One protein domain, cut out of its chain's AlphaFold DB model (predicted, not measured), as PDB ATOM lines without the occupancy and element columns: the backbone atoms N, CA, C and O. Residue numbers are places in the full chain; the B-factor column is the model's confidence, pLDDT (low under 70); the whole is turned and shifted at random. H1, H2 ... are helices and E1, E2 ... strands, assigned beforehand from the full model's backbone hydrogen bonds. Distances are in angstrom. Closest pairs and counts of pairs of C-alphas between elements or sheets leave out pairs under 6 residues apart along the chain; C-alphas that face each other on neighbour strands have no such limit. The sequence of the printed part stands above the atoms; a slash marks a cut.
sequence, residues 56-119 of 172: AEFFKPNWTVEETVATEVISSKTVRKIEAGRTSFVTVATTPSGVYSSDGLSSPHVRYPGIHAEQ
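This is residues 56 to 119 of the 172 residues of an uncharacterized protein of Hyphomicrobiales bacterium (UniProt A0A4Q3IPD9). A long two-strand hairpin, E2 and E3, with the short strand E4 folded back beside the last part of E3, makes a narrow three-strand sheet; a second, small sheet of the two short strands E1 and E5 stands apart from E3 and E4, and the one-turn helix H1 sits between the two sheets. The turn end of the long hairpin, residues 82 to 87, stands free and sticks out like an arm, while both ends of the printed part lie by the small sheet. The printed part has 64 residues with five named strands and one named helix, in the order E1 E2 E3 E4 H1 E5, and its class is mostly strand. The larger sheet has the order E2, E3, E4 and the smaller E1, E5, both antiparallel throughout. The whole is only just compact, close to loose, with a radius of gyration of the C-alphas of 12.4 A, and its C-alphas span 38 by 27 by 16 A.

In the larger sheet, E2 is residues 75 to 83, 24.8 A from first to last C-alpha, and begins at C-alpha 75 (-36.356, -42.325, 34.960). E3, residues 86 to 95, is the longest strand by residues, at 28.5 A, and ends at C-alpha 95 (-39.920, -38.106, 39.526). E4 is residues 98 to 101, 10.3 A long. H1 follows at once as residues 102 to 106, 6.2 A from first to last C-alpha. In the smaller sheet, E1 is residues 62 to 65, 10.0 A long, and E5 is residues 115 to 118, also 10.0 A, ending at C-alpha 118 (-29.689, -31.435, 57.584).

E2, E3 and E4 form a meander, each strand the antiparallel neighbour of the one before, with E2 and E4 as edge strands and E3 as the inner strand. E2 and E3 are a hairpin with 155 degrees between their directions; N 79 and O 90 are 2.8 A apart and N 88 and O 81 are 2.9 A apart, both within hydrogen-bond range. E3 and E4 are also a hairpin, at 160 degrees; N 93 and O 100 are within hydrogen-bond range at 2.8 A, and the C-alphas of Thr 94 and Val 99 face each other at 4.4 A. H1 is on this sheet but only grazes it, with its residues 102 to 104. The closest C-alphas of E3 and H1 are those of Thr 91 and Ser 102, 5.3 A apart. In H1 every O i to N i+4 pair is within hydrogen-bond range. The closest C-alphas of H1 and E5 are those of Leu 105 and Ala 117, 7.8 A apart. E5 is the antiparallel neighbour of E1, at 157 degrees; N 64 and O 116 are 2.9 A apart, as are N 116 and O 64, within hydrogen-bond range. E1 is apart from E2, E3, E4 and H1, and E5 is apart from E2, E3 and E4.

The two C-alphas farthest apart in the domain are those of Glu 67 and Gly 85, at 38.6 A, while the first and last printed C-alphas, those of Ala 56 and Gln 119, are 7.6 A apart. The centre of H1 is the nearest of the element centres to the mean of the C-alphas, at 3.3 A, and that of E2 the farthest, at 11.3 A. The printed part has no cut. The links E2 to E3, E3 to E4 and E4 to H1 are tight; E1 to E2, with 9 residues between them, and H1 to E5, with 8, are short. The mean pLDDT of the printed part is 87.3, and residues 56 to 58 and residue 119 are under 70.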
ATOM      1  N   ALA A  56     -20.423 -32.360  53.130       59.78
ATOM      2  CA  ALA A  56     -21.076 -33.338  52.265       59.78
ATOM      3  C   ALA A  56     -20.106 -34.369  51.658       59.78
ATOM      4  O   ALA A  56     -20.538 -35.472  51.326       59.78
ATOM      5  N   GLU A  57     -18.808 -34.049  51.552       64.88
ATOM      6  CA  GLU A  57     -17.796 -35.007  51.081       64.88
ATOM      7  C   GLU A  57     -17.503 -36.102  52.127       64.88
ATOM      8  O   GLU A  57     -17.205 -37.241  51.766       64.88
ATOM      9  N   PHE A  58     -17.640 -35.793  53.421       65.44
ATOM     10  CA  PHE A  58     -17.317 -36.720  54.516       65.44
ATOM     11  C   PHE A  58     -18.544 -37.315  55.203       65.44
ATOM     12  O   PHE A  58     -18.489 -38.427  55.729       65.44
ATOM     13  N   PHE A  59     -19.655 -36.584  55.217       70.12
ATOM     14  CA  PHE A  59     -20.866 -36.957  55.932       70.12
ATOM     15  C   PHE A  59     -22.042 -36.976  54.976       70.12
ATOM     16  O   PHE A  59     -22.411 -35.958  54.395       70.12
ATOM     17  N   LYS A  60     -22.693 -38.139  54.872       71.25
ATOM     18  CA  LYS A  60     -23.968 -38.243  54.169       71.25
ATOM     19  C   LYS A  60     -25.013 -37.402  54.924       71.25
ATOM     20  O   LYS A  60     -25.285 -37.718  56.091       71.25
ATOM     21  N   PRO A  61     -25.597 -36.363  54.297       71.88
ATOM     22  CA  PRO A  61     -26.653 -35.574  54.916       71.88
ATOM     23  C   PRO A  61     -27.858 -36.447  55.263       71.88
ATOM     24  O   PRO A  61     -28.102 -37.485  54.637       71.88
ATOM     25  N   ASN A  62     -28.621 -36.017  56.264       82.25
ATOM     26  CA  ASN A  62     -29.947 -36.571  56.492       82.25
ATOM     27  C   ASN A  62     -30.956 -35.772  55.664       82.25
ATOM     28  O   ASN A  62     -30.958 -34.543  55.730       82.25
ATOM     29  N   TRP A  63     -31.793 -36.459  54.891       84.38
ATOM     30  CA  TRP A  63     -32.802 -35.824  54.043       84.38
ATOM     31  C   TRP A  63     -34.179 -36.059  54.639       84.38
ATOM     32  O   TRP A  63     -34.575 -37.203  54.865       84.38
ATOM     33  N   THR A  64     -34.924 -34.980  54.827       90.38
ATOM     34  CA  THR A  64     -36.356 -35.029  55.111       90.38
ATOM     35  C   THR A  64     -37.108 -34.506  53.899       90.38
ATOM     36  O   THR A  64     -36.783 -33.437  53.378       90.38
ATOM     37  N   VAL A  65     -38.089 -35.275  53.442       91.50
ATOM     38  CA  VAL A  65     -38.864 -34.999  52.232       91.50
ATOM     39  C   VAL A  65     -40.314 -34.766  52.642       91.50
ATOM     40  O   VAL A  65     -40.877 -35.571  53.382       91.50
ATOM     41  N   GLU A  66     -40.896 -33.655  52.205       93.62
ATOM     42  CA  GLU A  66     -42.310 -33.341  52.420       93.62
ATOM     43  C   GLU A  66     -43.215 -34.267  51.594       93.62
ATOM     44  O   GLU A  66     -42.839 -34.722  50.515       93.62
ATOM     45  N   GLU A  67     -44.442 -34.507  52.060       90.94
ATOM     46  CA  GLU A  67     -45.393 -35.422  51.403       90.94
ATOM     47  C   GLU A  67     -45.753 -35.011  49.965       90.94
ATOM     48  O   GLU A  67     -46.124 -35.850  49.147       90.94
ATOM     49  N   THR A  68     -45.624 -33.725  49.629       90.00
ATOM     50  CA  THR A  68     -45.879 -33.201  48.279       90.00
ATOM     51  C   THR A  68     -44.794 -33.572  47.266       90.00
ATOM     52  O   THR A  68     -44.977 -33.359  46.067       90.00
ATOM     53  N   VAL A  69     -43.655 -34.097  47.722       92.06
ATOM     54  CA  VAL A  69     -42.525 -34.475  46.874       92.06
ATOM     55  C   VAL A  69     -42.546 -35.982  46.633       92.06
ATOM     56  O   VAL A  69     -42.437 -36.795  47.545       92.06
ATOM     57  N   ALA A  70     -42.649 -36.366  45.364       93.38
ATOM     58  CA  ALA A  70     -42.664 -37.763  44.966       93.38
ATOM     59  C   ALA A  70     -41.238 -38.330  44.947       93.38
ATOM     60  O   ALA A  70     -40.376 -37.830  44.224       93.38
ATOM     61  N   THR A  71     -41.003 -39.406  45.697       90.62
ATOM     62  CA  THR A  71     -39.708 -40.106  45.750       90.62
ATOM     63  C   THR A  71     -39.596 -41.252  44.743       90.62
ATOM     64  O   THR A  71     -38.524 -41.835  44.588       90.62
ATOM     65  N   GLU A  72     -40.692 -41.601  44.066       94.69
ATOM     66  CA  GLU A  72     -40.693 -42.613  43.011       94.69
ATOM     67  C   GLU A  72     -39.961 -42.091  41.769       94.69
ATOM     68  O   GLU A  72     -40.283 -41.033  41.221       94.69
ATOM     69  N   VAL A  73     -38.967 -42.853  41.314       94.81
ATOM     70  CA  VAL A  73     -38.160 -42.501  40.147       94.81
ATOM     71  C   VAL A  73     -38.811 -43.063  38.885       94.81
ATOM     72  O   VAL A  73     -38.846 -44.273  38.686       94.81
ATOM     73  N   ILE A  74     -39.260 -42.174  37.998       97.00
ATOM     74  CA  ILE A  74     -39.787 -42.508  36.665       97.00
ATOM     75  C   ILE A  74     -38.636 -42.866  35.719       97.00
ATOM     76  O   ILE A  74     -38.737 -43.767  34.890       97.00
ATOM     77  N   SER A  75     -37.532 -42.122  35.804       96.25
ATOM     78  CA  SER A  75     -36.356 -42.325  34.960       96.25
ATOM     79  C   SER A  75     -35.098 -41.838  35.660       96.25
ATOM     80  O   SER A  75     -35.143 -40.882  36.429       96.25
ATOM     81  N   SER A  76     -33.966 -42.476  35.376       96.62
ATOM     82  CA  SER A  76     -32.664 -42.090  35.910       96.62
ATOM     83  C   SER A  76     -31.598 -42.146  34.823       96.62
ATOM     84  O   SER A  76     -31.594 -43.053  33.987       96.62
ATOM     85  N   LYS A  77     -30.690 -41.171  34.828       97.44
ATOM     86  CA  LYS A  77     -29.506 -41.142  33.968       97.44
ATOM     87  C   LYS A  77     -28.291 -40.715  34.769       97.44
ATOM     88  O   LYS A  77     -28.326 -39.706  35.465       97.44
ATOM     89  N   THR A  78     -27.192 -41.438  34.602       96.88
ATOM     90  CA  THR A  78     -25.894 -41.020  35.133       96.88
ATOM     91  C   THR A  78     -25.142 -40.245  34.062       96.88
ATOM     92  O   THR A  78     -24.934 -40.742  32.955       96.88
ATOM     93  N   VAL A  79     -24.740 -39.022  34.387       95.44
ATOM     94  CA  VAL A  79     -23.972 -38.134  33.517       95.44
ATOM     95  C   VAL A  79     -22.589 -37.898  34.108       95.44
ATOM     96  O   VAL A  79     -22.415 -37.839  35.323       95.44
ATOM     97  N   ARG A  80     -21.585 -37.772  33.244       95.19
ATOM     98  CA  ARG A  80     -20.225 -37.426  33.659       95.19
ATOM     99  C   ARG A  80     -20.102 -35.907  33.752       95.19
ATOM    100  O   ARG A  80     -20.276 -35.228  32.741       95.19
ATOM    101  N   LYS A  81     -19.775 -35.397  34.934       90.81
ATOM    102  CA  LYS A  81     -19.477 -33.989  35.208       90.81
ATOM    103  C   LYS A  81     -17.959 -33.802  35.252       90.81
ATOM    104  O   LYS A  81     -17.232 -34.659  35.748       90.81
ATOM    105  N   ILE A  82     -17.479 -32.707  34.675       90.25
ATOM    106  CA  ILE A  82     -16.066 -32.316  34.707       90.25
ATOM    107  C   ILE A  82     -16.025 -30.916  35.308       90.25
ATOM    108  O   ILE A  82     -16.596 -29.990  34.738       90.25
ATOM    109  N   GLU A  83     -15.377 -30.769  36.457       80.12
ATOM    110  CA  GLU A  83     -15.285 -29.508  37.194       80.12
ATOM    111  C   GLU A  83     -13.962 -29.434  37.949       80.12
ATOM    112  O   GLU A  83     -13.439 -30.468  38.340       80.12
ATOM    113  N   ALA A  84     -13.398 -28.239  38.146       77.62
ATOM    114  CA  ALA A  84     -12.202 -28.025  38.976       77.62
ATOM    115  C   ALA A  84     -11.042 -29.031  38.739       77.62
ATOM    116  O   ALA A  84     -10.356 -29.440  39.671       77.62
ATOM    117  N   GLY A  85     -10.845 -29.475  37.491       79.44
ATOM    118  CA  GLY A  85      -9.817 -30.465  37.137       79.44
ATOM    119  C   GLY A  85     -10.110 -31.913  37.568       79.44
ATOM    120  O   GLY A  85      -9.277 -32.784  37.337       79.44
ATOM    121  N   ARG A  86     -11.286 -32.195  38.143       77.31
ATOM    122  CA  ARG A  86     -11.767 -33.530  38.530       77.31
ATOM    123  C   ARG A  86     -12.945 -33.980  37.657       77.31
ATOM    124  O   ARG A  86     -13.701 -33.176  37.114       77.31
ATOM    125  N   THR A  87     -13.088 -35.294  37.503       85.31
ATOM    126  CA  THR A  87     -14.245 -35.921  36.845       85.31
ATOM    127  C   THR A  87     -15.099 -36.610  37.902       85.31
ATOM    128  O   THR A  87     -14.589 -37.449  38.640       85.31
ATOM    129  N   SER A  88     -16.387 -36.288  37.947       84.38
ATOM    130  CA  SER A  88     -17.377 -36.890  38.843       84.38
ATOM    131  C   SER A  88     -18.556 -37.457  38.044       84.38
ATOM    132  O   SER A  88     -18.759 -37.136  36.870       84.38
ATOM    133  N   PHE A  89     -19.328 -38.355  38.654       92.00
ATOM    134  CA  PHE A  89     -20.543 -38.906  38.055       92.00
ATOM    135  C   PHE A  89     -21.751 -38.428  38.848       92.00
ATOM    136  O   PHE A  89     -21.805 -38.584  40.065       92.00
ATOM    137  N   VAL A  90     -22.715 -37.850  38.142       92.00
ATOM    138  CA  VAL A  90     -23.930 -37.280  38.715       92.00
ATOM    139  C   VAL A  90     -25.115 -38.100  38.245       92.00
ATOM    140  O   VAL A  90     -25.303 -38.302  37.046       92.00
ATOM    141  N   THR A  91     -25.937 -38.558  39.179       95.12
ATOM    142  CA  THR A  91     -27.197 -39.224  38.854       95.12
ATOM    143  C   THR A  91     -28.303 -38.186  38.804       95.12
ATOM    144  O   THR A  91     -28.511 -37.457  39.768       95.12
ATOM    145  N   VAL A  92     -29.008 -38.127  37.681       95.69
ATOM    146  CA  VAL A  92     -30.187 -37.288  37.473       95.69
ATOM    147  C   VAL A  92     -31.408 -38.196  37.474       95.69
ATOM    148  O   VAL A  92     -31.517 -39.076  36.622       95.69
ATOM    149  N   ALA A  93     -32.306 -37.987  38.430       96.06
ATOM    150  CA  ALA A  93     -33.538 -38.738  38.596       96.06
ATOM    151  C   ALA A  93     -34.746 -37.844  38.299       96.06
ATOM    152  O   ALA A  93     -34.893 -36.763  38.869       96.06
ATOM    153  N   THR A  94     -35.627 -38.311  37.426       96.25
ATOM    154  CA  THR A  94     -36.928 -37.698  37.159       96.25
ATOM    155  C   THR A  94     -37.988 -38.419  37.975       96.25
ATOM    156  O   THR A  94     -38.107 -39.640  37.900       96.25
ATOM    157  N   THR A  95     -38.779 -37.657  38.717       95.06
ATOM    158  CA  THR A  95     -39.920 -38.106  39.526       95.06
ATOM    159  C   THR A  95     -41.192 -37.397  39.040       95.06
ATOM    160  O   THR A  95     -41.083 -36.420  38.292       95.06
ATOM    161  N   PRO A  96     -42.395 -37.802  39.484       95.88
ATOM    162  CA  PRO A  96     -43.624 -37.065  39.175       95.88
ATOM    163  C   PRO A  96     -43.599 -35.602  39.640       95.88
ATOM    164  O   PRO A  96     -44.216 -34.743  39.019       95.88
ATOM    165  N   SER A  97     -42.878 -35.323  40.728       94.31
ATOM    166  CA  SER A  97     -42.800 -33.988  41.330       94.31
ATOM    167  C   SER A  97     -41.732 -33.082  40.712       94.31
ATOM    168  O   SER A  97     -41.781 -31.869  40.894       94.31
ATOM    169  N   GLY A  98     -40.765 -33.642  39.977       93.12
ATOM    170  CA  GLY A  98     -39.655 -32.868  39.428       93.12
ATOM    171  C   GLY A  98     -38.420 -33.694  39.084       93.12
ATOM    172  O   GLY A  98     -38.409 -34.922  39.192       93.12
ATOM    173  N   VAL A  99     -37.367 -32.993  38.660       94.69
ATOM    174  CA  VAL A  99     -36.064 -33.571  38.307       94.69
ATOM    175  C   VAL A  99     -35.035 -33.177  39.357       94.69
ATOM    176  O   VAL A  99     -34.828 -31.994  39.623       94.69
ATOM    177  N   TYR A 100     -34.355 -34.176  39.904       93.31
ATOM    178  CA  TYR A 100     -33.369 -34.025  40.965       93.31
ATOM    179  C   TYR A 100     -32.025 -34.586  40.517       93.31
ATOM    180  O   TYR A 100     -31.970 -35.537  39.735       93.31
ATOM    181  N   SER A 101     -30.927 -34.018  41.009       92.50
ATOM    182  CA  SER A 101     -29.585 -34.543  40.767       92.50
ATOM    183  C   SER A 101     -28.862 -34.836  42.075       92.50
ATOM    184  O   SER A 101     -29.051 -34.135  43.068       92.50
ATOM    185  N   SER A 102     -28.007 -35.861  42.076       89.25
ATOM    186  CA  SER A 102     -27.177 -36.187  43.241       89.25
ATOM    187  C   SER A 102     -26.276 -35.017  43.640       89.25
ATOM    188  O   SER A 102     -26.120 -34.761  44.824       89.25
ATOM    189  N   ASP A 103     -25.766 -34.280  42.652       87.06
ATOM    190  CA  ASP A 103     -24.940 -33.079  42.824       87.06
ATOM    191  C   ASP A 103     -25.715 -31.928  43.482       87.06
ATOM    192  O   ASP A 103     -25.239 -31.304  44.425       87.06
ATOM    193  N   GLY A 104     -26.954 -31.685  43.041       88.25
ATOM    194  CA  GLY A 104     -27.826 -30.676  43.639       88.25
ATOM    195  C   GLY A 104     -28.281 -31.049  45.049       88.25
ATOM    196  O   GLY A 104     -28.376 -30.180  45.903       88.25
ATOM    197  N   LEU A 105     -28.522 -32.339  45.309       87.31
ATOM    198  CA  LEU A 105     -28.922 -32.837  46.630       87.31
ATOM    199  C   LEU A 105     -27.787 -32.754  47.659       87.31
ATOM    200  O   LEU A 105     -28.059 -32.574  48.845       87.31
ATOM    201  N   SER A 106     -26.530 -32.892  47.228       79.31
ATOM    202  CA  SER A 106     -25.356 -32.742  48.096       79.31
ATOM    203  C   SER A 106     -24.846 -31.304  48.200       79.31
ATOM    204  O   SER A 106     -24.089 -31.004  49.121       79.31
ATOM    205  N   SER A 107     -25.227 -30.416  47.280       79.31
ATOM    206  CA  SER A 107     -24.707 -29.049  47.244       79.31
ATOM    207  C   SER A 107     -25.279 -28.190  48.379       79.31
ATOM    208  O   SER A 107     -26.499 -28.101  48.529       79.31
ATOM    209  N   PRO A 108     -24.443 -27.450  49.130       75.75
ATOM    210  CA  PRO A 108     -24.937 -26.473  50.101       75.75
ATOM    211  C   PRO A 108     -25.607 -25.257  49.435       75.75
ATOM    212  O   PRO A 108     -26.334 -24.514  50.099       75.75
ATOM    213  N   HIS A 109     -25.381 -25.064  48.131       83.06
ATOM    214  CA  HIS A 109     -25.827 -23.902  47.360       83.06
ATOM    215  C   HIS A 109     -27.119 -24.147  46.567       83.06
ATOM    216  O   HIS A 109     -27.720 -23.194  46.076       83.06
ATOM    217  N   VAL A 110     -27.558 -25.400  46.435       87.00
ATOM    218  CA  VAL A 110     -28.776 -25.764  45.702       87.00
ATOM    219  C   VAL A 110     -29.831 -26.237  46.696       87.00
ATOM    220  O   VAL A 110     -29.556 -27.034  47.588       87.00
ATOM    221  N   ARG A 111     -31.058 -25.729  46.560       89.19
ATOM    222  CA  ARG A 111     -32.196 -26.119  47.400       89.19
ATOM    223  C   ARG A 111     -33.339 -26.580  46.514       89.19
ATOM    224  O   ARG A 111     -33.786 -25.834  45.644       89.19
ATOM    225  N   TYR A 112     -33.808 -27.799  46.753       91.62
ATOM    226  CA  TYR A 112     -35.010 -28.316  46.118       91.62
ATOM    227  C   TYR A 112     -36.220 -28.033  47.013       91.62
ATOM    228  O   TYR A 112     -36.156 -28.309  48.212       91.62
ATOM    229  N   PRO A 113     -37.318 -27.486  46.470       91.25
ATOM    230  CA  PRO A 113     -38.541 -27.283  47.240       91.25
ATOM    231  C   PRO A 113     -39.018 -28.590  47.891       91.25
ATOM    232  O   PRO A 113     -39.048 -29.628  47.234       91.25
ATOM    233  N   GLY A 114     -39.363 -28.536  49.179       90.06
ATOM    234  CA  GLY A 114     -39.862 -29.686  49.943       90.06
ATOM    235  C   GLY A 114     -38.835 -30.784  50.251       90.06
ATOM    236  O   GLY A 114     -39.202 -31.804  50.829       90.06
ATOM    237  N   ILE A 115     -37.559 -30.605  49.890       90.94
ATOM    238  CA  ILE A 115     -36.464 -31.497  50.286       90.94
ATOM    239  C   ILE A 115     -35.499 -30.704  51.157       90.94
ATOM    240  O   ILE A 115     -34.805 -29.797  50.690       90.94
ATOM    241  N   HIS A 116     -35.416 -31.086  52.425       89.44
ATOM    242  CA  HIS A 116     -34.554 -30.427  53.397       89.44
ATOM    243  C   HIS A 116     -33.380 -31.337  53.739       89.44
ATOM    244  O   HIS A 116     -33.559 -32.498  54.104       89.44
ATOM    245  N   ALA A 117     -32.171 -30.798  53.593       83.62
ATOM    246  CA  ALA A 117     -30.940 -31.463  53.988       83.62
ATOM    247  C   ALA A 117     -30.461 -30.887  55.322       83.62
ATOM    248  O   ALA A 117     -30.160 -29.692  55.418       83.62
ATOM    249  N   GLU A 118     -30.354 -31.748  56.327       79.88
ATOM    250  CA  GLU A 118     -29.689 -31.435  57.584       79.88
ATOM    251  C   GLU A 118     -28.219 -31.839  57.477       79.88
ATOM    252  O   GLU A 118     -27.879 -33.012  57.268       79.88
ATOM    253  N   GLN A 119     -27.333 -30.847  57.606       69.62
ATOM    254  CA  GLN A 119     -25.900 -31.103  57.650       69.62
ATOM    255  C   GLN A 119     -25.566 -31.892  58.912       69.62
ATOM    256  O   GLN A 119     -25.912 -31.500  60.027       69.62
TER     257      GLN A 119